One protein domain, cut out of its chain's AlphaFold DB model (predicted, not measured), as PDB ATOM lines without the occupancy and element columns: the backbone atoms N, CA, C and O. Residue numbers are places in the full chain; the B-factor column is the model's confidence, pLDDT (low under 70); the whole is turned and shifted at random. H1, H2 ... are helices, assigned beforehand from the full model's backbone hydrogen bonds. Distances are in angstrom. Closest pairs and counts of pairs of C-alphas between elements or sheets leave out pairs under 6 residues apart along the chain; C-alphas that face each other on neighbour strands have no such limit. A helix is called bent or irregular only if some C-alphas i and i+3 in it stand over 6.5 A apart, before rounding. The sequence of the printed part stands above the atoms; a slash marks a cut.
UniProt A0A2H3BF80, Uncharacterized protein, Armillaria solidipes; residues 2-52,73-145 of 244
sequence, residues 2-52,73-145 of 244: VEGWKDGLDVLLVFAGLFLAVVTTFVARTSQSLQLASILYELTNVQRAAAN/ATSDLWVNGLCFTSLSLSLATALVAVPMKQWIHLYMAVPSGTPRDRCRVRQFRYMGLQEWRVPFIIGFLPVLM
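This is residues 2 to 52 and 73 to 145 of the 244 residues of an uncharacterized protein of Armillaria solidipes (UniProt A0A2H3BF80). Two very long helices, H1 and H2, run side by side in opposite directions and make a long thin rod; the short H4 packs along them both, and H3 folds back from the far end of H2. Residues 38 to 52 stick out at one end of the rod and the turn of residues 112 to 117 at the other. The printed part has 124 residues, with four named helices in the order H1, H2, H3, H4 and no named strand: all helix. It is extended, with a radius of gyration of the C-alphas of 24.5 A and spans of 92 by 22 by 17 A.

H1, residues 2 to 51, touches H2, residues 74 to 108, closest at the C-alphas of Leu 13 and Ala 94, 5.9 A; the tilt is shallow, 20 degrees, opposite ways. H4, residues 134 to 145, touches H2 at residues 89 to 100 alone, closest at the C-alphas of Ser 90 and Met 145, 5.6 A, with a shallow tilt of 29 degrees, opposite ways. H4 touches H1 at residues 5 to 16 alone, closest at the C-alphas of Leu 12 and Pro 142, 7.0 A; they run the same way at a shallow tilt of 33 degrees, only just short of steep. H1, H2 and H4 form an up and down bundle, each running against the one before it. H3, residues 115 to 131, is close to H2 but not clearly touching: the closest C-alphas, Tyr 107 and Arg 125, are 7.2 A apart. H1 and H3 are apart. Every O i to N i+4 pair is within hydrogen-bond range in H1 and H3, 30 of 31 in H2 and 6 of 8 in H4.

H1 measures 72.2 A from C-alpha 2 at (-17.632, -44.076, 16.471) to C-alpha 51; H2 measures 51.2 A, and H3 24.6 A. H4 is only just irregular, with C-alphas 139 and 142 6.55 A apart, and ends at C-alpha 145, (-9.344, -42.655, -2.227).

The C-alphas of Asn 52 and Thr 114, the two farthest apart, are 92.3 A apart. Residues 53 to 72 are not printed; C-alphas 52 and 73 stand 25.2 A apart across this cut. Confidence is low, with pLDDT under 70, at residues 31 to 52, 73 to 79 and 111 to 112.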
ATOM      1  N   VAL A   2     -16.759 -43.460  17.497       72.69
ATOM      2  CA  VAL A   2     -17.632 -44.076  16.471       72.69
ATOM      3  C   VAL A   2     -18.361 -43.045  15.597       72.69
ATOM      4  O   VAL A   2     -18.451 -43.217  14.388       72.69
ATOM      5  N   GLU A   3     -18.806 -41.938  16.190       79.94
ATOM      6  CA  GLU A   3     -19.463 -40.837  15.470       79.94
ATOM      7  C   GLU A   3     -18.517 -40.154  14.467       79.94
ATOM      8  O   GLU A   3     -18.884 -39.945  13.319       79.94
ATOM      9  N   GLY A   4     -17.241 -39.972  14.834       81.75
ATOM     10  CA  GLY A   4     -16.216 -39.458  13.919       81.75
ATOM     11  C   GLY A   4     -15.882 -40.411  12.763       81.75
ATOM     12  O   GLY A   4     -15.555 -39.954  11.672       81.75
ATOM     13  N   TRP A   5     -16.001 -41.730  12.956       84.56
ATOM     14  CA  TRP A   5     -15.884 -42.688  11.847       84.56
ATOM     15  C   TRP A   5     -17.070 -42.599  10.891       84.56
ATOM     16  O   TRP A   5     -16.872 -42.647   9.682       84.56
ATOM     17  N   LYS A   6     -18.291 -42.437  11.419       86.31
ATOM     18  CA  LYS A   6     -19.490 -42.228  10.600       86.31
ATOM     19  C   LYS A   6     -19.344 -40.969   9.743       86.31
ATOM     20  O   LYS A   6     -19.508 -41.051   8.532       86.31
ATOM     21  N   ASP A   7     -18.983 -39.845  10.359       88.44
ATOM     22  CA  ASP A   7     -18.842 -38.566   9.655       88.44
ATOM     23  C   ASP A   7     -17.712 -38.616   8.613       88.44
ATOM     24  O   ASP A   7     -17.877 -38.137   7.493       88.44
ATOM     25  N   GLY A   8     -16.589 -39.271   8.930       87.88
ATOM     26  CA  GLY A   8     -15.498 -39.483   7.974       87.88
ATOM     27  C   GLY A   8     -15.910 -40.326   6.762       87.88
ATOM     28  O   GLY A   8     -15.562 -39.985   5.632       87.88
ATOM     29  N   LEU A   9     -16.685 -41.396   6.973       89.69
ATOM     30  CA  LEU A   9     -17.223 -42.215   5.882       89.69
ATOM     31  C   LEU A   9     -18.260 -41.457   5.048       89.69
ATOM     32  O   LEU A   9     -18.274 -41.617   3.831       89.69
ATOM     33  N   ASP A  10     -19.100 -40.630   5.677       90.88
ATOM     34  CA  ASP A  10     -20.080 -39.788   4.983       90.88
ATOM     35  C   ASP A  10     -19.385 -38.811   4.024       90.88
ATOM     36  O   ASP A  10     -19.731 -38.746   2.842       90.88
ATOM     37  N   VAL A  11     -18.349 -38.112   4.501       91.88
ATOM     38  CA  VAL A  11     -17.542 -37.200   3.674       91.88
ATOM     39  C   VAL A  11     -16.829 -37.954   2.552       91.88
ATOM     40  O   VAL A  11     -16.844 -37.506   1.404       91.88
ATOM     41  N   LEU A  12     -16.241 -39.115   2.856       89.19
ATOM     42  CA  LEU A  12     -15.542 -39.936   1.867       89.19
ATOM     43  C   LEU A  12     -16.472 -40.377   0.731       89.19
ATOM     44  O   LEU A  12     -16.074 -40.359  -0.430       89.19
ATOM     45  N   LEU A  13     -17.712 -40.748   1.055       89.69
ATOM     46  CA  LEU A  13     -18.690 -41.208   0.072       89.69
ATOM     47  C   LEU A  13     -19.151 -40.076  -0.856       89.69
ATOM     48  O   LEU A  13     -19.269 -40.279  -2.065       89.69
ATOM     49  N   VAL A  14     -19.365 -38.875  -0.307       92.81
ATOM     50  CA  VAL A  14     -19.671 -37.675  -1.104       92.81
ATOM     51  C   VAL A  14     -18.507 -37.347  -2.033       92.81
ATOM     52  O   VAL A  14     -18.708 -37.124  -3.228       92.81
ATOM     53  N   PHE A  15     -17.281 -37.378  -1.510       90.19
ATOM     54  CA  PHE A  15     -16.081 -37.139  -2.302       90.19
ATOM     55  C   PHE A  15     -15.907 -38.181  -3.418       90.19
ATOM     56  O   PHE A  15     -15.639 -37.808  -4.558       90.19
ATOM     57  N   ALA A  16     -16.143 -39.465  -3.133       89.38
ATOM     58  CA  ALA A  16     -16.104 -40.537  -4.128       89.38
ATOM     59  C   ALA A  16     -17.114 -40.330  -5.267       89.38
ATOM     60  O   ALA A  16     -16.773 -40.538  -6.430       89.38
ATOM     61  N   GLY A  17     -18.333 -39.871  -4.960       87.81
ATOM     62  CA  GLY A  17     -19.339 -39.550  -5.977       87.81
ATOM     63  C   GLY A  17     -18.935 -38.375  -6.875       87.81
ATOM     64  O   GLY A  17     -19.054 -38.459  -8.098       87.81
ATOM     65  N   LEU A  18     -18.406 -37.301  -6.282       91.75
ATOM     66  CA  LEU A  18     -17.907 -36.140  -7.031       91.75
ATOM     67  C   LEU A  18     -16.720 -36.514  -7.923       91.75
ATOM     68  O   LEU A  18     -16.681 -36.148  -9.097       91.75
ATOM     69  N   PHE A  19     -15.778 -37.280  -7.379       89.00
ATOM     70  CA  PHE A  19     -14.621 -37.753  -8.119       89.00
ATOM     71  C   PHE A  19     -15.036 -38.649  -9.294       89.00
ATOM     72  O   PHE A  19     -14.605 -38.416 -10.420       89.00
ATOM     73  N   LEU A  20     -15.958 -39.593  -9.078       89.62
ATOM     74  CA  LEU A  20     -16.504 -40.440 -10.140       89.62
ATOM     75  C   LEU A  20     -17.102 -39.618 -11.292       89.62
ATOM     76  O   LEU A  20     -16.871 -39.949 -12.455       89.62
ATOM     77  N   ALA A  21     -17.836 -38.541 -10.997       90.00
ATOM     78  CA  ALA A  21     -18.435 -37.683 -12.022       90.00
ATOM     79  C   ALA A  21     -17.375 -36.984 -12.894       90.00
ATOM     80  O   ALA A  21     -17.488 -36.959 -14.126       90.00
ATOM     81  N   VAL A  22     -16.319 -36.457 -12.264       90.50
ATOM     82  CA  VAL A  22     -15.203 -35.807 -12.968       90.50
ATOM     83  C   VAL A  22     -14.450 -36.818 -13.836       90.50
ATOM     84  O   VAL A  22     -14.254 -36.566 -15.026       90.50
ATOM     85  N   VAL A  23     -14.097 -37.981 -13.278       86.25
ATOM     86  CA  VAL A  23     -13.380 -39.036 -14.011       86.25
ATOM     87  C   VAL A  23     -14.224 -39.559 -15.173       86.25
ATOM     88  O   VAL A  23     -13.718 -39.672 -16.281       86.25
ATOM     89  N   THR A  24     -15.525 -39.788 -14.980       84.38
ATOM     90  CA  THR A  24     -16.429 -40.246 -16.054       84.38
ATOM     91  C   THR A  24     -16.488 -39.244 -17.207       84.38
ATOM     92  O   THR A  24     -16.446 -39.626 -18.377       84.38
ATOM     93  N   THR A  25     -16.533 -37.946 -16.893       87.81
ATOM     94  CA  THR A  25     -16.507 -36.889 -17.914       87.81
ATOM     95  C   THR A  25     -15.177 -36.890 -18.668       87.81
ATOM     96  O   THR A  25     -15.159 -36.761 -19.891       87.81
ATOM     97  N   PHE A  26     -14.064 -37.075 -17.958       83.50
ATOM     98  CA  PHE A  26     -12.744 -37.183 -18.569       83.50
ATOM     99  C   PHE A  26     -12.634 -38.413 -19.482       83.50
ATOM    100  O   PHE A  26     -12.242 -38.254 -20.635       83.50
ATOM    101  N   VAL A  27     -13.085 -39.595 -19.039       80.50
ATOM    102  CA  VAL A  27     -13.146 -40.821 -19.864       80.50
ATOM    103  C   VAL A  27     -13.964 -40.593 -21.135       80.50
ATOM    104  O   VAL A  27     -13.561 -41.006 -22.222       80.50
ATOM    105  N   ALA A  28     -15.108 -39.913 -21.033       79.56
ATOM    106  CA  ALA A  28     -15.928 -39.600 -22.200       79.56
ATOM    107  C   ALA A  28     -15.179 -38.697 -23.198       79.56
ATOM    108  O   ALA A  28     -15.238 -38.923 -24.408       79.56
ATOM    109  N   ARG A  29     -14.431 -37.704 -22.700       78.25
ATOM    110  CA  ARG A  29     -13.617 -36.801 -23.527       78.25
ATOM    111  C   ARG A  29     -12.445 -37.512 -24.197       78.25
ATOM    112  O   ARG A  29     -12.238 -37.324 -25.396       78.25
ATOM    113  N   THR A  30     -11.698 -38.326 -23.457       72.75
ATOM    114  CA  THR A  30     -10.559 -39.078 -24.006       72.75
ATOM    115  C   THR A  30     -11.028 -40.096 -25.041       72.75
ATOM    116  O   THR A  30     -10.431 -40.193 -26.111       72.75
ATOM    117  N   SER A  31     -12.157 -40.764 -24.790       69.69
ATOM    118  CA  SER A  31     -12.769 -41.713 -25.728       69.69
ATOM    119  C   SER A  31     -13.200 -41.049 -27.040       69.69
ATOM    120  O   SER A  31     -12.939 -41.586 -28.114       69.69
ATOM    121  N   GLN A  32     -13.808 -39.858 -26.981       67.56
ATOM    122  CA  GLN A  32     -14.168 -39.089 -28.182       67.56
ATOM    123  C   GLN A  32     -12.933 -38.649 -28.980       67.56
ATOM    124  O   GLN A  32     -12.920 -38.746 -30.207       67.56
ATOM    125  N   SER A  33     -11.881 -38.192 -28.292       60.19
ATOM    126  CA  SER A  33     -10.619 -37.800 -28.932       60.19
ATOM    127  C   SER A  33      -9.957 -38.979 -29.653       60.19
ATOM    128  O   SER A  33      -9.468 -38.829 -30.772       60.19
ATOM    129  N   LEU A  34      -9.988 -40.159 -29.031       56.62
ATOM    130  CA  LEU A  34      -9.488 -41.417 -29.585       56.62
ATOM    131  C   LEU A  34     -10.252 -41.854 -30.843       56.62
ATOM    132  O   LEU A  34      -9.633 -42.238 -31.834       56.62
ATOM    133  N   GLN A  35     -11.585 -41.756 -30.829       59.50
ATOM    134  CA  GLN A  35     -12.424 -42.075 -31.992       59.50
ATOM    135  C   GLN A  35     -12.159 -41.138 -33.174       59.50
ATOM    136  O   GLN A  35     -12.120 -41.573 -34.321       59.50
ATOM    137  N   LEU A  36     -11.952 -39.846 -32.913       58.53
ATOM    138  CA  LEU A  36     -11.653 -38.897 -33.981       58.53
ATOM    139  C   LEU A  36     -10.261 -39.146 -34.584       58.53
ATOM    140  O   LEU A  36     -10.096 -39.038 -35.797       58.53
ATOM    141  N   ALA A  37      -9.280 -39.525 -33.757       58.88
ATOM    142  CA  ALA A  37      -7.931 -39.860 -34.205       58.88
ATOM    143  C   ALA A  37      -7.890 -41.135 -35.063       58.88
ATOM    144  O   ALA A  37      -7.185 -41.156 -36.074       58.88
ATOM    145  N   SER A  38      -8.665 -42.172 -34.718       58.62
ATOM    146  CA  SER A  38      -8.742 -43.397 -35.527       58.62
ATOM    147  C   SER A  38      -9.376 -43.137 -36.897       58.62
ATOM    148  O   SER A  38      -8.835 -43.581 -37.909       58.62
ATOM    149  N   ILE A  39     -10.448 -42.337 -36.948       60.00
ATOM    150  CA  ILE A  39     -11.096 -41.920 -38.201       60.00
ATOM    151  C   ILE A  39     -10.143 -41.072 -39.056       60.00
ATOM    152  O   ILE A  39     -10.039 -41.293 -40.262       60.00
ATOM    153  N   LEU A  40      -9.412 -40.124 -38.456       57.78
ATOM    154  CA  LEU A  40      -8.433 -39.307 -39.185       57.78
ATOM    155  C   LEU A  40      -7.277 -40.152 -39.733       57.78
ATOM    156  O   LEU A  40      -6.812 -39.909 -40.847       57.78
ATOM    157  N   TYR A  41      -6.808 -41.135 -38.965       56.72
ATOM    158  CA  TYR A  41      -5.748 -42.040 -39.396       56.72
ATOM    159  C   TYR A  41      -6.208 -42.925 -40.560       56.72
ATOM    160  O   TYR A  41      -5.483 -43.053 -41.549       56.72
ATOM    161  N   GLU A  42      -7.425 -43.475 -40.498       57.09
ATOM    162  CA  GLU A  42      -8.010 -44.206 -41.627       57.09
ATOM    163  C   GLU A  42      -8.164 -43.312 -42.860       57.09
ATOM    164  O   GLU A  42      -7.724 -43.689 -43.946       57.09
ATOM    165  N   LEU A  43      -8.690 -42.094 -42.698       57.38
ATOM    166  CA  LEU A  43      -8.868 -41.155 -43.804       57.38
ATOM    167  C   LEU A  43      -7.529 -40.755 -44.444       57.38
ATOM    168  O   LEU A  43      -7.425 -40.680 -45.668       57.38
ATOM    169  N   THR A  44      -6.482 -40.564 -43.637       56.19
ATOM    170  CA  THR A  44      -5.129 -40.236 -44.119       56.19
ATOM    171  C   THR A  44      -4.495 -41.417 -44.860       56.19
ATOM    172  O   THR A  44      -3.797 -41.225 -45.857       56.19
ATOM    173  N   ASN A  45      -4.750 -42.651 -44.418       56.91
ATOM    174  CA  ASN A  45      -4.294 -43.848 -45.123       56.91
ATOM    175  C   ASN A  45      -5.028 -44.051 -46.452       56.91
ATOM    176  O   ASN A  45      -4.380 -44.367 -47.450       56.91
ATOM    177  N   VAL A  46      -6.336 -43.788 -46.496       57.75
ATOM    178  CA  VAL A  46      -7.133 -43.813 -47.733       57.75
ATOM    179  C   VAL A  46      -6.671 -42.720 -48.705       57.75
ATOM    180  O   VAL A  46      -6.479 -42.994 -49.887       57.75
ATOM    181  N   GLN A  47      -6.397 -41.504 -48.220       53.66
ATOM    182  CA  GLN A  47      -5.865 -40.415 -49.051       53.66
ATOM    183  C   GLN A  47      -4.458 -40.705 -49.584       53.66
ATOM    184  O   GLN A  47      -4.174 -40.391 -50.736       53.66
ATOM    185  N   ARG A  48      -3.581 -41.339 -48.795       55.78
ATOM    186  CA  ARG A  48      -2.245 -41.753 -49.255       55.78
ATOM    187  C   ARG A  48      -2.321 -42.874 -50.297       55.78
ATOM    188  O   ARG A  48      -1.558 -42.855 -51.257       55.78
ATOM    189  N   ALA A  49      -3.258 -43.811 -50.146       50.75
ATOM    190  CA  ALA A  49      -3.523 -44.847 -51.145       50.75
ATOM    191  C   ALA A  49      -4.080 -44.256 -52.457       50.75
ATOM    192  O   ALA A  49      -3.643 -44.651 -53.537       50.75
ATOM    193  N   ALA A  50      -4.965 -43.258 -52.368       51.12
ATOM    194  CA  ALA A  50      -5.504 -42.538 -53.525       51.12
ATOM    195  C   ALA A  50      -4.453 -41.644 -54.219       51.12
ATOM    196  O   ALA A  50      -4.397 -41.594 -55.445       51.12
ATOM    197  N   ALA A  51      -3.577 -40.978 -53.455       52.44
ATOM    198  CA  ALA A  51      -2.494 -40.140 -53.982       52.44
ATOM    199  C   ALA A  51      -1.394 -40.948 -54.697       52.44
ATOM    200  O   ALA A  51      -0.721 -40.420 -55.578       52.44
ATOM    201  N   ASN A  52      -1.247 -42.234 -54.364       55.97
ATOM    202  CA  ASN A  52      -0.335 -43.162 -55.037       55.97
ATOM    203  C   ASN A  52      -0.922 -43.769 -56.333       55.97
ATOM    204  O   ASN A  52      -0.309 -44.659 -56.918       55.97
ATOM    205  N   ALA A  73      -0.929 -44.534 -30.550       52.28
ATOM    206  CA  ALA A  73       0.083 -43.805 -29.804       52.28
ATOM    207  C   ALA A  73       0.062 -44.322 -28.364       52.28
ATOM    208  O   ALA A  73      -0.992 -44.371 -27.734       52.28
ATOM    209  N   THR A  74       1.196 -44.814 -27.864       54.53
ATOM    210  CA  THR A  74       1.249 -45.479 -26.554       54.53
ATOM    211  C   THR A  74       0.704 -44.586 -25.443       54.53
ATOM    212  O   THR A  74       0.268 -45.094 -24.427       54.53
ATOM    213  N   SER A  75       0.640 -43.270 -25.638       57.09
ATOM    214  CA  SER A  75      -0.089 -42.351 -24.762       57.09
ATOM    215  C   SER A  75      -1.548 -42.753 -24.524       57.09
ATOM    216  O   SER A  75      -2.002 -42.728 -23.386       57.09
ATOM    217  N   ASP A  76      -2.280 -43.163 -25.556       59.97
ATOM    218  CA  ASP A  76      -3.739 -43.233 -25.486       59.97
ATOM    219  C   ASP A  76      -4.214 -44.502 -24.774       59.97
ATOM    220  O   ASP A  76      -5.196 -44.481 -24.031       59.97
ATOM    221  N   LEU A  77      -3.471 -45.601 -24.938       64.69
ATOM    222  CA  LEU A  77      -3.718 -46.847 -24.211       64.69
ATOM    223  C   LEU A  77      -3.434 -46.676 -22.711       64.69
ATOM    224  O   LEU A  77      -4.182 -47.183 -21.874       64.69
ATOM    225  N   TRP A  78      -2.366 -45.943 -22.377       67.94
ATOM    226  CA  TRP A  78      -1.970 -45.697 -20.993       67.94
ATOM    227  C   TRP A  78      -2.938 -44.746 -20.294       67.94
ATOM    228  O   TRP A  78      -3.389 -45.085 -19.207       67.94
ATOM    229  N   VAL A  79      -3.332 -43.636 -20.928       69.50
ATOM    230  CA  VAL A  79      -4.319 -42.691 -20.368       69.50
ATOM    231  C   VAL A  79      -5.662 -43.374 -20.133       69.50
ATOM    232  O   VAL A  79      -6.284 -43.175 -19.094       69.50
ATOM    233  N   ASN A  80      -6.127 -44.207 -21.069       71.62
ATOM    234  CA  ASN A  80      -7.412 -44.878 -20.893       71.62
ATOM    235  C   ASN A  80      -7.327 -45.939 -19.780       71.62
ATOM    236  O   ASN A  80      -8.182 -45.976 -18.897       71.62
ATOM    237  N   GLY A  81      -6.266 -46.755 -19.769       75.12
ATOM    238  CA  GLY A  81      -6.050 -47.775 -18.741       75.12
ATOM    239  C   GLY A  81      -5.914 -47.190 -17.335       75.12
ATOM    240  O   GLY A  81      -6.629 -47.603 -16.423       75.12
ATOM    241  N   LEU A  82      -5.046 -46.196 -17.164       78.12
ATOM    242  CA  LEU A  82      -4.837 -45.513 -15.888       78.12
ATOM    243  C   LEU A  82      -6.119 -44.801 -15.420       78.12
ATOM    244  O   LEU A  82      -6.517 -44.959 -14.260       78.12
ATOM    245  N   CYS A  83      -6.876 -44.185 -16.331       81.00
ATOM    246  CA  CYS A  83      -8.148 -43.573 -15.972       81.00
ATOM    247  C   CYS A  83      -9.172 -44.604 -15.456       81.00
ATOM    248  O   CYS A  83      -9.779 -44.398 -14.399       81.00
ATOM    249  N   PHE A  84      -9.299 -45.766 -16.111       77.06
ATOM    250  CA  PHE A  84     -10.128 -46.869 -15.607       77.06
ATOM    251  C   PHE A  84      -9.645 -47.398 -14.251       77.06
ATOM    252  O   PHE A  84     -10.477 -47.744 -13.404       77.06
ATOM    253  N   THR A  85      -8.331 -47.436 -14.001       83.56
ATOM    254  CA  THR A  85      -7.806 -47.837 -12.684       83.56
ATOM    255  C   THR A  85      -8.175 -46.838 -11.593       83.56
ATOM    256  O   THR A  85      -8.612 -47.261 -10.520       83.56
ATOM    257  N   SER A  86      -8.100 -45.530 -11.872       87.25
ATOM    258  CA  SER A  86      -8.510 -44.491 -10.920       87.25
ATOM    259  C   SER A  86      -9.991 -44.641 -10.550       87.25
ATOM    260  O   SER A  86     -10.338 -44.679  -9.365       87.25
ATOM    261  N   LEU A  87     -10.855 -44.858 -11.547       83.94
ATOM    262  CA  LEU A  87     -12.294 -45.035 -11.365       83.94
ATOM    263  C   LEU A  87     -12.611 -46.299 -10.558       83.94
ATOM    264  O   LEU A  87     -13.392 -46.255  -9.606       83.94
ATOM    265  N   SER A  88     -11.951 -47.407 -10.897       85.19
ATOM    266  CA  SER A  88     -12.119 -48.693 -10.213       85.19
ATOM    267  C   SER A  88     -11.714 -48.607  -8.741       85.19
ATOM    268  O   SER A  88     -12.421 -49.123  -7.877       85.19
ATOM    269  N   LEU A  89     -10.615 -47.910  -8.435       85.50
ATOM    270  CA  LEU A  89     -10.124 -47.743  -7.067       85.50
ATOM    271  C   LEU A  89     -11.056 -46.864  -6.215       85.50
ATOM    272  O   LEU A  89     -11.334 -47.193  -5.058       85.50
ATOM    273  N   SER A  90     -11.599 -45.787  -6.793       89.75
ATOM    274  CA  SER A  90     -12.612 -44.948  -6.132       89.75
ATOM    275  C   SER A  90     -13.898 -45.733  -5.867       89.75
ATOM    276  O   SER A  90     -14.456 -45.676  -4.769       89.75
ATOM    277  N   LEU A  91     -14.355 -46.519  -6.847       86.81
ATOM    278  CA  LEU A  91     -15.560 -47.332  -6.698       86.81
ATOM    279  C   LEU A  91     -15.372 -48.435  -5.651       86.81
ATOM    280  O   LEU A  91     -16.245 -48.622  -4.807       86.81
ATOM    281  N   ALA A  92     -14.225 -49.117  -5.647       87.31
ATOM    282  CA  ALA A  92     -13.887 -50.104  -4.624       87.31
ATOM    283  C   ALA A  92     -13.901 -49.483  -3.218       87.31
ATOM    284  O   ALA A  92     -14.461 -50.060  -2.287       87.31
ATOM    285  N   THR A  93     -13.359 -48.269  -3.079       89.56
ATOM    286  CA  THR A  93     -13.396 -47.515  -1.819       89.56
ATOM    287  C   THR A  93     -14.837 -47.237  -1.380       89.56
ATOM    288  O   THR A  93     -15.193 -47.504  -0.233       89.56
ATOM    289  N   ALA A  94     -15.700 -46.772  -2.288       90.31
ATOM    290  CA  ALA A  94     -17.113 -46.535  -1.990       90.31
ATOM    291  C   ALA A  94     -17.856 -47.829  -1.605       90.31
ATOM    292  O   ALA A  94     -18.606 -47.844  -0.627       90.31
ATOM    293  N   LEU A  95     -17.600 -48.933  -2.318       87.62
ATOM    294  CA  LEU A  95     -18.198 -50.245  -2.048       87.62
ATOM    295  C   LEU A  95     -17.822 -50.797  -0.671       87.62
ATOM    296  O   LEU A  95     -18.633 -51.491  -0.065       87.62
ATOM    297  N   VAL A  96     -16.631 -50.480  -0.161       87.62
ATOM    298  CA  VAL A  96     -16.208 -50.853   1.199       87.62
ATOM    299  C   VAL A  96     -16.727 -49.853   2.244       87.62
ATOM    300  O   VAL A  96     -17.081 -50.250   3.356       87.62
ATOM    301  N   ALA A  97     -16.845 -48.568   1.906       88.31
ATOM    302  CA  ALA A  97     -17.343 -47.538   2.819       88.31
ATOM    303  C   ALA A  97     -18.834 -47.713   3.178       88.31
ATOM    304  O   ALA A  97     -19.211 -47.524   4.337       88.31
ATOM    305  N   VAL A  98     -19.680 -48.123   2.224       88.75
ATOM    306  CA  VAL A  98     -21.125 -48.352   2.442       88.75
ATOM    307  C   VAL A  98     -21.424 -49.397   3.532       88.75
ATOM    308  O   VAL A  98     -22.137 -49.062   4.484       88.75
ATOM    309  N   PRO A  99     -20.905 -50.641   3.474       87.38
ATOM    310  CA  PRO A  99     -21.163 -51.638   4.509       87.38
ATOM    311  C   PRO A  99     -20.563 -51.231   5.857       87.38
ATOM    312  O   PRO A  99     -21.177 -51.511   6.884       87.38
ATOM    313  N   MET A 100     -19.429 -50.516   5.877       86.12
ATOM    314  CA  MET A 100     -18.853 -49.977   7.116       86.12
ATOM    315  C   MET A 100     -19.760 -48.931   7.765       86.12
ATOM    316  O   MET A 100     -20.003 -48.985   8.972       86.12
ATOM    317  N   LYS A 101     -20.329 -48.024   6.965       83.44
ATOM    318  CA  LYS A 101     -21.318 -47.046   7.433       83.44
ATOM    319  C   LYS A 101     -22.545 -47.745   8.014       83.44
ATOM    320  O   LYS A 101     -22.993 -47.390   9.105       83.44
ATOM    321  N   GLN A 102     -23.052 -48.769   7.328       85.75
ATOM    322  CA  GLN A 102     -24.196 -49.546   7.803       85.75
ATOM    323  C   GLN A 102     -23.885 -50.267   9.122       85.75
ATOM    324  O   GLN A 102     -24.682 -50.229  10.060       85.75
ATOM    325  N   TRP A 103     -22.699 -50.862   9.238       83.75
ATOM    326  CA  TRP A 103     -22.230 -51.500  10.467       83.75
ATOM    327  C   TRP A 103     -22.145 -50.525  11.641       83.75
ATOM    328  O   TRP A 103     -22.613 -50.836  12.738       83.75
ATOM    329  N   ILE A 104     -21.593 -49.330  11.414       82.94
ATOM    330  CA  ILE A 104     -21.499 -48.277  12.434       82.94
ATOM    331  C   ILE A 104     -22.891 -47.818  12.873       82.94
ATOM    332  O   ILE A 104     -23.136 -47.655  14.070       82.94
ATOM    333  N   HIS A 105     -23.821 -47.671  11.931       82.50
ATOM    334  CA  HIS A 105     -25.202 -47.317  12.238       82.50
ATOM    335  C   HIS A 105     -25.875 -48.378  13.127       82.50
ATOM    336  O   HIS A 105     -26.472 -48.047  14.153       82.50
ATOM    337  N   LEU A 106     -25.715 -49.669  12.803       79.38
ATOM    338  CA  LEU A 106     -26.211 -50.768  13.642       79.38
ATOM    339  C   LEU A 106     -25.512 -50.828  15.009       79.38
ATOM    340  O   LEU A 106     -26.139 -51.180  16.010       79.38
ATOM    341  N   TYR A 107     -24.226 -50.479  15.071       74.19
ATOM    342  CA  TYR A 107     -23.482 -50.415  16.324       74.19
ATOM    343  C   TYR A 107     -24.021 -49.317  17.251       74.19
ATOM    344  O   TYR A 107     -24.141 -49.551  18.457       74.19
ATOM    345  N   MET A 108     -24.364 -48.149  16.698       75.12
ATOM    346  CA  MET A 108     -24.919 -47.015  17.444       75.12
ATOM    347  C   MET A 108     -26.375 -47.201  17.866       75.12
ATOM    348  O   MET A 108     -26.797 -46.576  18.838       75.12
ATOM    349  N   ALA A 109     -27.131 -48.073  17.193       79.62
ATOM    350  CA  ALA A 109     -28.493 -48.394  17.595       79.62
ATOM    351  C   ALA A 109     -28.512 -48.908  19.048       79.62
ATOM    352  O   ALA A 109     -27.911 -49.945  19.371       79.62
ATOM    353  N   VAL A 110     -29.178 -48.146  19.923       71.62
ATOM    354  CA  VAL A 110     -29.270 -48.422  21.360       71.62
ATOM    355  C   VAL A 110     -30.073 -49.708  21.567       71.62
ATOM    356  O   VAL A 110     -31.237 -49.756  21.167       71.62
ATOM    357  N   PRO A 111     -29.501 -50.750  22.201       69.75
ATOM    358  CA  PRO A 111     -30.253 -51.960  22.505       69.75
ATOM    359  C   PRO A 111     -31.373 -51.658  23.512       69.75
ATOM    360  O   PRO A 111     -31.123 -51.059  24.565       69.75
ATOM    361  N   SER A 112     -32.598 -52.088  23.213       65.12
ATOM    362  CA  SER A 112     -33.693 -52.127  24.185       65.12
ATOM    363  C   SER A 112     -33.420 -53.235  25.214       65.12
ATOM    364  O   SER A 112     -32.968 -54.320  24.860       65.12
ATOM    365  N   GLY A 113     -33.627 -52.954  26.506       77.31
ATOM    366  CA  GLY A 113     -33.380 -53.923  27.586       77.31
ATOM    367  C   GLY A 113     -32.711 -53.344  28.834       77.31
ATOM    368  O   GLY A 113     -32.493 -52.127  28.936       77.31
ATOM    369  N   THR A 114     -32.393 -54.238  29.779       82.44
ATOM    370  CA  THR A 114     -31.780 -53.922  31.080       82.44
ATOM    371  C   THR A 114     -30.344 -53.395  30.914       82.44
ATOM    372  O   THR A 114     -29.672 -53.722  29.932       82.44
ATOM    373  N   PRO A 115     -29.807 -52.599  31.861       79.81
ATOM    374  CA  PRO A 115     -28.427 -52.102  31.783       79.81
ATOM    375  C   PRO A 115     -27.381 -53.225  31.665       79.81
ATOM    376  O   PRO A 115     -26.340 -53.038  31.033       79.81
ATOM    377  N   ARG A 116     -27.674 -54.416  32.202       81.31
ATOM    378  CA  ARG A 116     -26.797 -55.591  32.116       81.31
ATOM    379  C   ARG A 116     -26.741 -56.170  30.699       81.31
ATOM    380  O   ARG A 116     -25.652 -56.474  30.213       81.31
ATOM    381  N   ASP A 117     -27.884 -56.248  30.021       81.06
ATOM    382  CA  ASP A 117     -27.962 -56.713  28.630       81.06
ATOM    383  C   ASP A 117     -27.292 -55.722  27.676       81.06
ATOM    384  O   ASP A 117     -26.528 -56.121  26.796       81.06
ATOM    385  N   ARG A 118     -27.468 -54.416  27.919       80.25
ATOM    386  CA  ARG A 118     -26.777 -53.363  27.156       80.25
ATOM    387  C   ARG A 118     -25.254 -53.478  27.261       80.25
ATOM    388  O   ARG A 118     -24.571 -53.335  26.246       80.25
ATOM    389  N   CYS A 119     -24.720 -53.772  28.452       82.00
ATOM    390  CA  CYS A 119     -23.285 -54.013  28.638       82.00
ATOM    391  C   CYS A 119     -22.800 -55.254  27.877       82.00
ATOM    392  O   CYS A 119     -21.795 -55.174  27.171       82.00
ATOM    393  N   ARG A 120     -23.527 -56.378  27.953       81.00
ATOM    394  CA  ARG A 120     -23.162 -57.611  27.230       81.00
ATOM    395  C   ARG A 120     -23.157 -57.415  25.714       81.00
ATOM    396  O   ARG A 120     -22.199 -57.813  25.055       81.00
ATOM    397  N   VAL A 121     -24.174 -56.745  25.168       81.12
ATOM    398  CA  VAL A 121     -24.269 -56.457  23.727       81.12
ATOM    399  C   VAL A 121     -23.137 -55.533  23.268       81.12
ATOM    400  O   VAL A 121     -22.524 -55.794  22.234       81.12
ATOM    401  N   ARG A 122     -22.800 -54.488  24.038       79.50
ATOM    402  CA  ARG A 122     -21.651 -53.616  23.723       79.50
ATOM    403  C   ARG A 122     -20.331 -54.378  23.717       79.50
ATOM    404  O   ARG A 122     -19.542 -54.189  22.794       79.50
ATOM    405  N   GLN A 123     -20.107 -55.236  24.710       81.38
ATOM    406  CA  GLN A 123     -18.871 -56.009  24.828       81.38
ATOM    407  C   GLN A 123     -18.717 -57.012  23.678       81.38
ATOM    408  O   GLN A 123     -17.643 -57.111  23.089       81.38
ATOM    409  N   PHE A 124     -19.801 -57.699  23.303       80.00
ATOM    410  CA  PHE A 124     -19.808 -58.621  22.166       80.00
ATOM    411  C   PHE A 124     -19.530 -57.893  20.842       80.00
ATOM    412  O   PHE A 124     -18.692 -58.325  20.054       80.00
ATOM    413  N   ARG A 125     -20.166 -56.733  20.625       79.25
ATOM    414  CA  ARG A 125     -19.907 -55.893  19.446       79.25
ATOM    415  C   ARG A 125     -18.472 -55.359  19.415       79.25
ATOM    416  O   ARG A 125     -17.894 -55.278  18.339       79.25
ATOM    417  N   TYR A 126     -17.899 -54.998  20.564       75.25
ATOM    418  CA  TYR A 126     -16.511 -54.533  20.656       75.25
ATOM    419  C   TYR A 126     -15.510 -55.646  20.319       75.25
ATOM    420  O   TYR A 126     -14.600 -55.408  19.530       75.25
ATOM    421  N   MET A 127     -15.720 -56.866  20.832       79.88
ATOM    422  CA  MET A 127     -14.908 -58.027  20.443       79.88
ATOM    423  C   MET A 127     -14.999 -58.296  18.938       79.88
ATOM    424  O   MET A 127     -13.970 -58.448  18.287       79.88
ATOM    425  N   GLY A 128     -16.205 -58.244  18.358       77.00
ATOM    426  CA  GLY A 128     -16.377 -58.356  16.906       77.00
ATOM    427  C   GLY A 128     -15.639 -57.262  16.125       77.00
ATOM    428  O   GLY A 128     -15.020 -57.540  15.106       77.00
ATOM    429  N   LEU A 129     -15.635 -56.025  16.626       76.44
ATOM    430  CA  LEU A 129     -14.962 -54.891  15.985       76.44
ATOM    431  C   LEU A 129     -13.431 -55.039  15.979       76.44
ATOM    432  O   LEU A 129     -12.770 -54.622  15.023       76.44
ATOM    433  N   GLN A 130     -12.883 -55.641  17.035       77.56
ATOM    434  CA  GLN A 130     -11.453 -55.886  17.193       77.56
ATOM    435  C   GLN A 130     -10.983 -57.078  16.343       77.56
ATOM    436  O   GLN A 130      -9.962 -56.965  15.666       77.56
ATOM    437  N   GLU A 131     -11.769 -58.157  16.301       81.50
ATOM    438  CA  GLU A 131     -11.490 -59.351  15.492       81.50
ATOM    439  C   GLU A 131     -11.536 -59.039  13.986       81.50
ATOM    440  O   GLU A 131     -10.632 -59.392  13.235       81.50
ATOM    441  N   TRP A 132     -12.543 -58.274  13.549       74.44
ATOM    442  CA  TRP A 132     -12.718 -57.888  12.142       74.44
ATOM    443  C   TRP A 132     -11.823 -56.725  11.691       74.44
ATOM    444  O   TRP A 132     -11.898 -56.306  10.536       74.44
ATOM    445  N   ARG A 133     -10.989 -56.167  12.584       80.38
ATOM    446  CA  ARG A 133     -10.081 -55.038  12.296       80.38
ATOM    447  C   ARG A 133     -10.747 -53.859  11.570       80.38
ATOM    448  O   ARG A 133     -10.110 -53.147  10.793       80.38
ATOM    449  N   VAL A 134     -12.007 -53.581  11.890       80.12
ATOM    450  CA  VAL A 134     -12.775 -52.449  11.339       80.12
ATOM    451  C   VAL A 134     -12.027 -51.104  11.425       80.12
ATOM    452  O   VAL A 134     -12.018 -50.382  10.427       80.12
ATOM    453  N   PRO A 135     -11.323 -50.759  12.529       77.88
ATOM    454  CA  PRO A 135     -10.580 -49.498  12.613       77.88
ATOM    455  C   PRO A 135      -9.465 -49.384  11.569       77.88
ATOM    456  O   PRO A 135      -9.182 -48.293  11.082       77.88
ATOM    457  N   PHE A 136      -8.841 -50.510  11.209       80.81
ATOM    458  CA  PHE A 136      -7.791 -50.549  10.195       80.81
ATOM    459  C   PHE A 136      -8.371 -50.313   8.797       80.81
ATOM    460  O   PHE A 136      -7.831 -49.521   8.032       80.81
ATOM    461  N   ILE A 137      -9.515 -50.932   8.491       84.75
ATOM    462  CA  ILE A 137     -10.192 -50.759   7.199       84.75
ATOM    463  C   ILE A 137     -10.676 -49.311   7.033       84.75
ATOM    464  O   ILE A 137     -10.453 -48.705   5.987       84.75
ATOM    465  N   ILE A 138     -11.271 -48.725   8.081       84.94
ATOM    466  CA  ILE A 138     -11.714 -47.321   8.071       84.94
ATOM    467  C   ILE A 138     -10.529 -46.364   7.888       84.94
ATOM    468  O   ILE A 138     -10.657 -45.377   7.173       84.94
ATOM    469  N   GLY A 139      -9.371 -46.666   8.481       82.81
ATOM    470  CA  GLY A 139      -8.149 -45.884   8.273       82.81
ATOM    471  C   GLY A 139      -7.563 -46.008   6.862       82.81
ATOM    472  O   GLY A 139      -6.970 -45.055   6.362       82.81
ATOM    473  N   PHE A 140      -7.746 -47.151   6.198       84.81
ATOM    474  CA  PHE A 140      -7.210 -47.407   4.857       84.81
ATOM    475  C   PHE A 140      -8.079 -46.828   3.729       84.81
ATOM    476  O   PHE A 140      -7.569 -46.455   2.674       84.81
ATOM    477  N   LEU A 141      -9.388 -46.699   3.958       88.50
ATOM    478  CA  LEU A 141     -10.356 -46.146   3.006       88.50
ATOM    479  C   LEU A 141      -9.954 -44.754   2.446       88.50
ATOM    480  O   LEU A 141      -9.881 -44.607   1.225       88.50
ATOM    481  N   PRO A 142      -9.613 -43.744   3.274       85.38
ATOM    482  CA  PRO A 142      -9.123 -42.452   2.785       85.38
ATOM    483  C   PRO A 142      -7.818 -42.539   1.984       85.38
ATOM    484  O   PRO A 142      -7.595 -41.736   1.076       85.38
ATOM    485  N   VAL A 143      -6.954 -43.511   2.298       86.06
ATOM    486  CA  VAL A 143      -5.679 -43.715   1.593       86.06
ATOM    487  C   VAL A 143      -5.932 -44.229   0.180       86.06
ATOM    488  O   VAL A 143      -5.359 -43.691  -0.763       86.06
ATOM    489  N   LEU A 144      -6.826 -45.210   0.020       86.62
ATOM    490  CA  LEU A 144      -7.237 -45.712  -1.295       86.62
ATOM    491  C   LEU A 144      -7.875 -44.615  -2.149       86.62
ATOM    492  O   LEU A 144      -7.546 -44.479  -3.328       86.62
ATOM    493  N   MET A 145      -8.730 -43.790  -1.541       89.75
ATOM    494  CA  MET A 145      -9.344 -42.655  -2.227       89.75
ATOM    495  C   MET A 145      -8.306 -41.629  -2.691       89.75
ATOM    496  O   MET A 145      -8.349 -41.148  -3.820       89.75
TER     497      MET A 145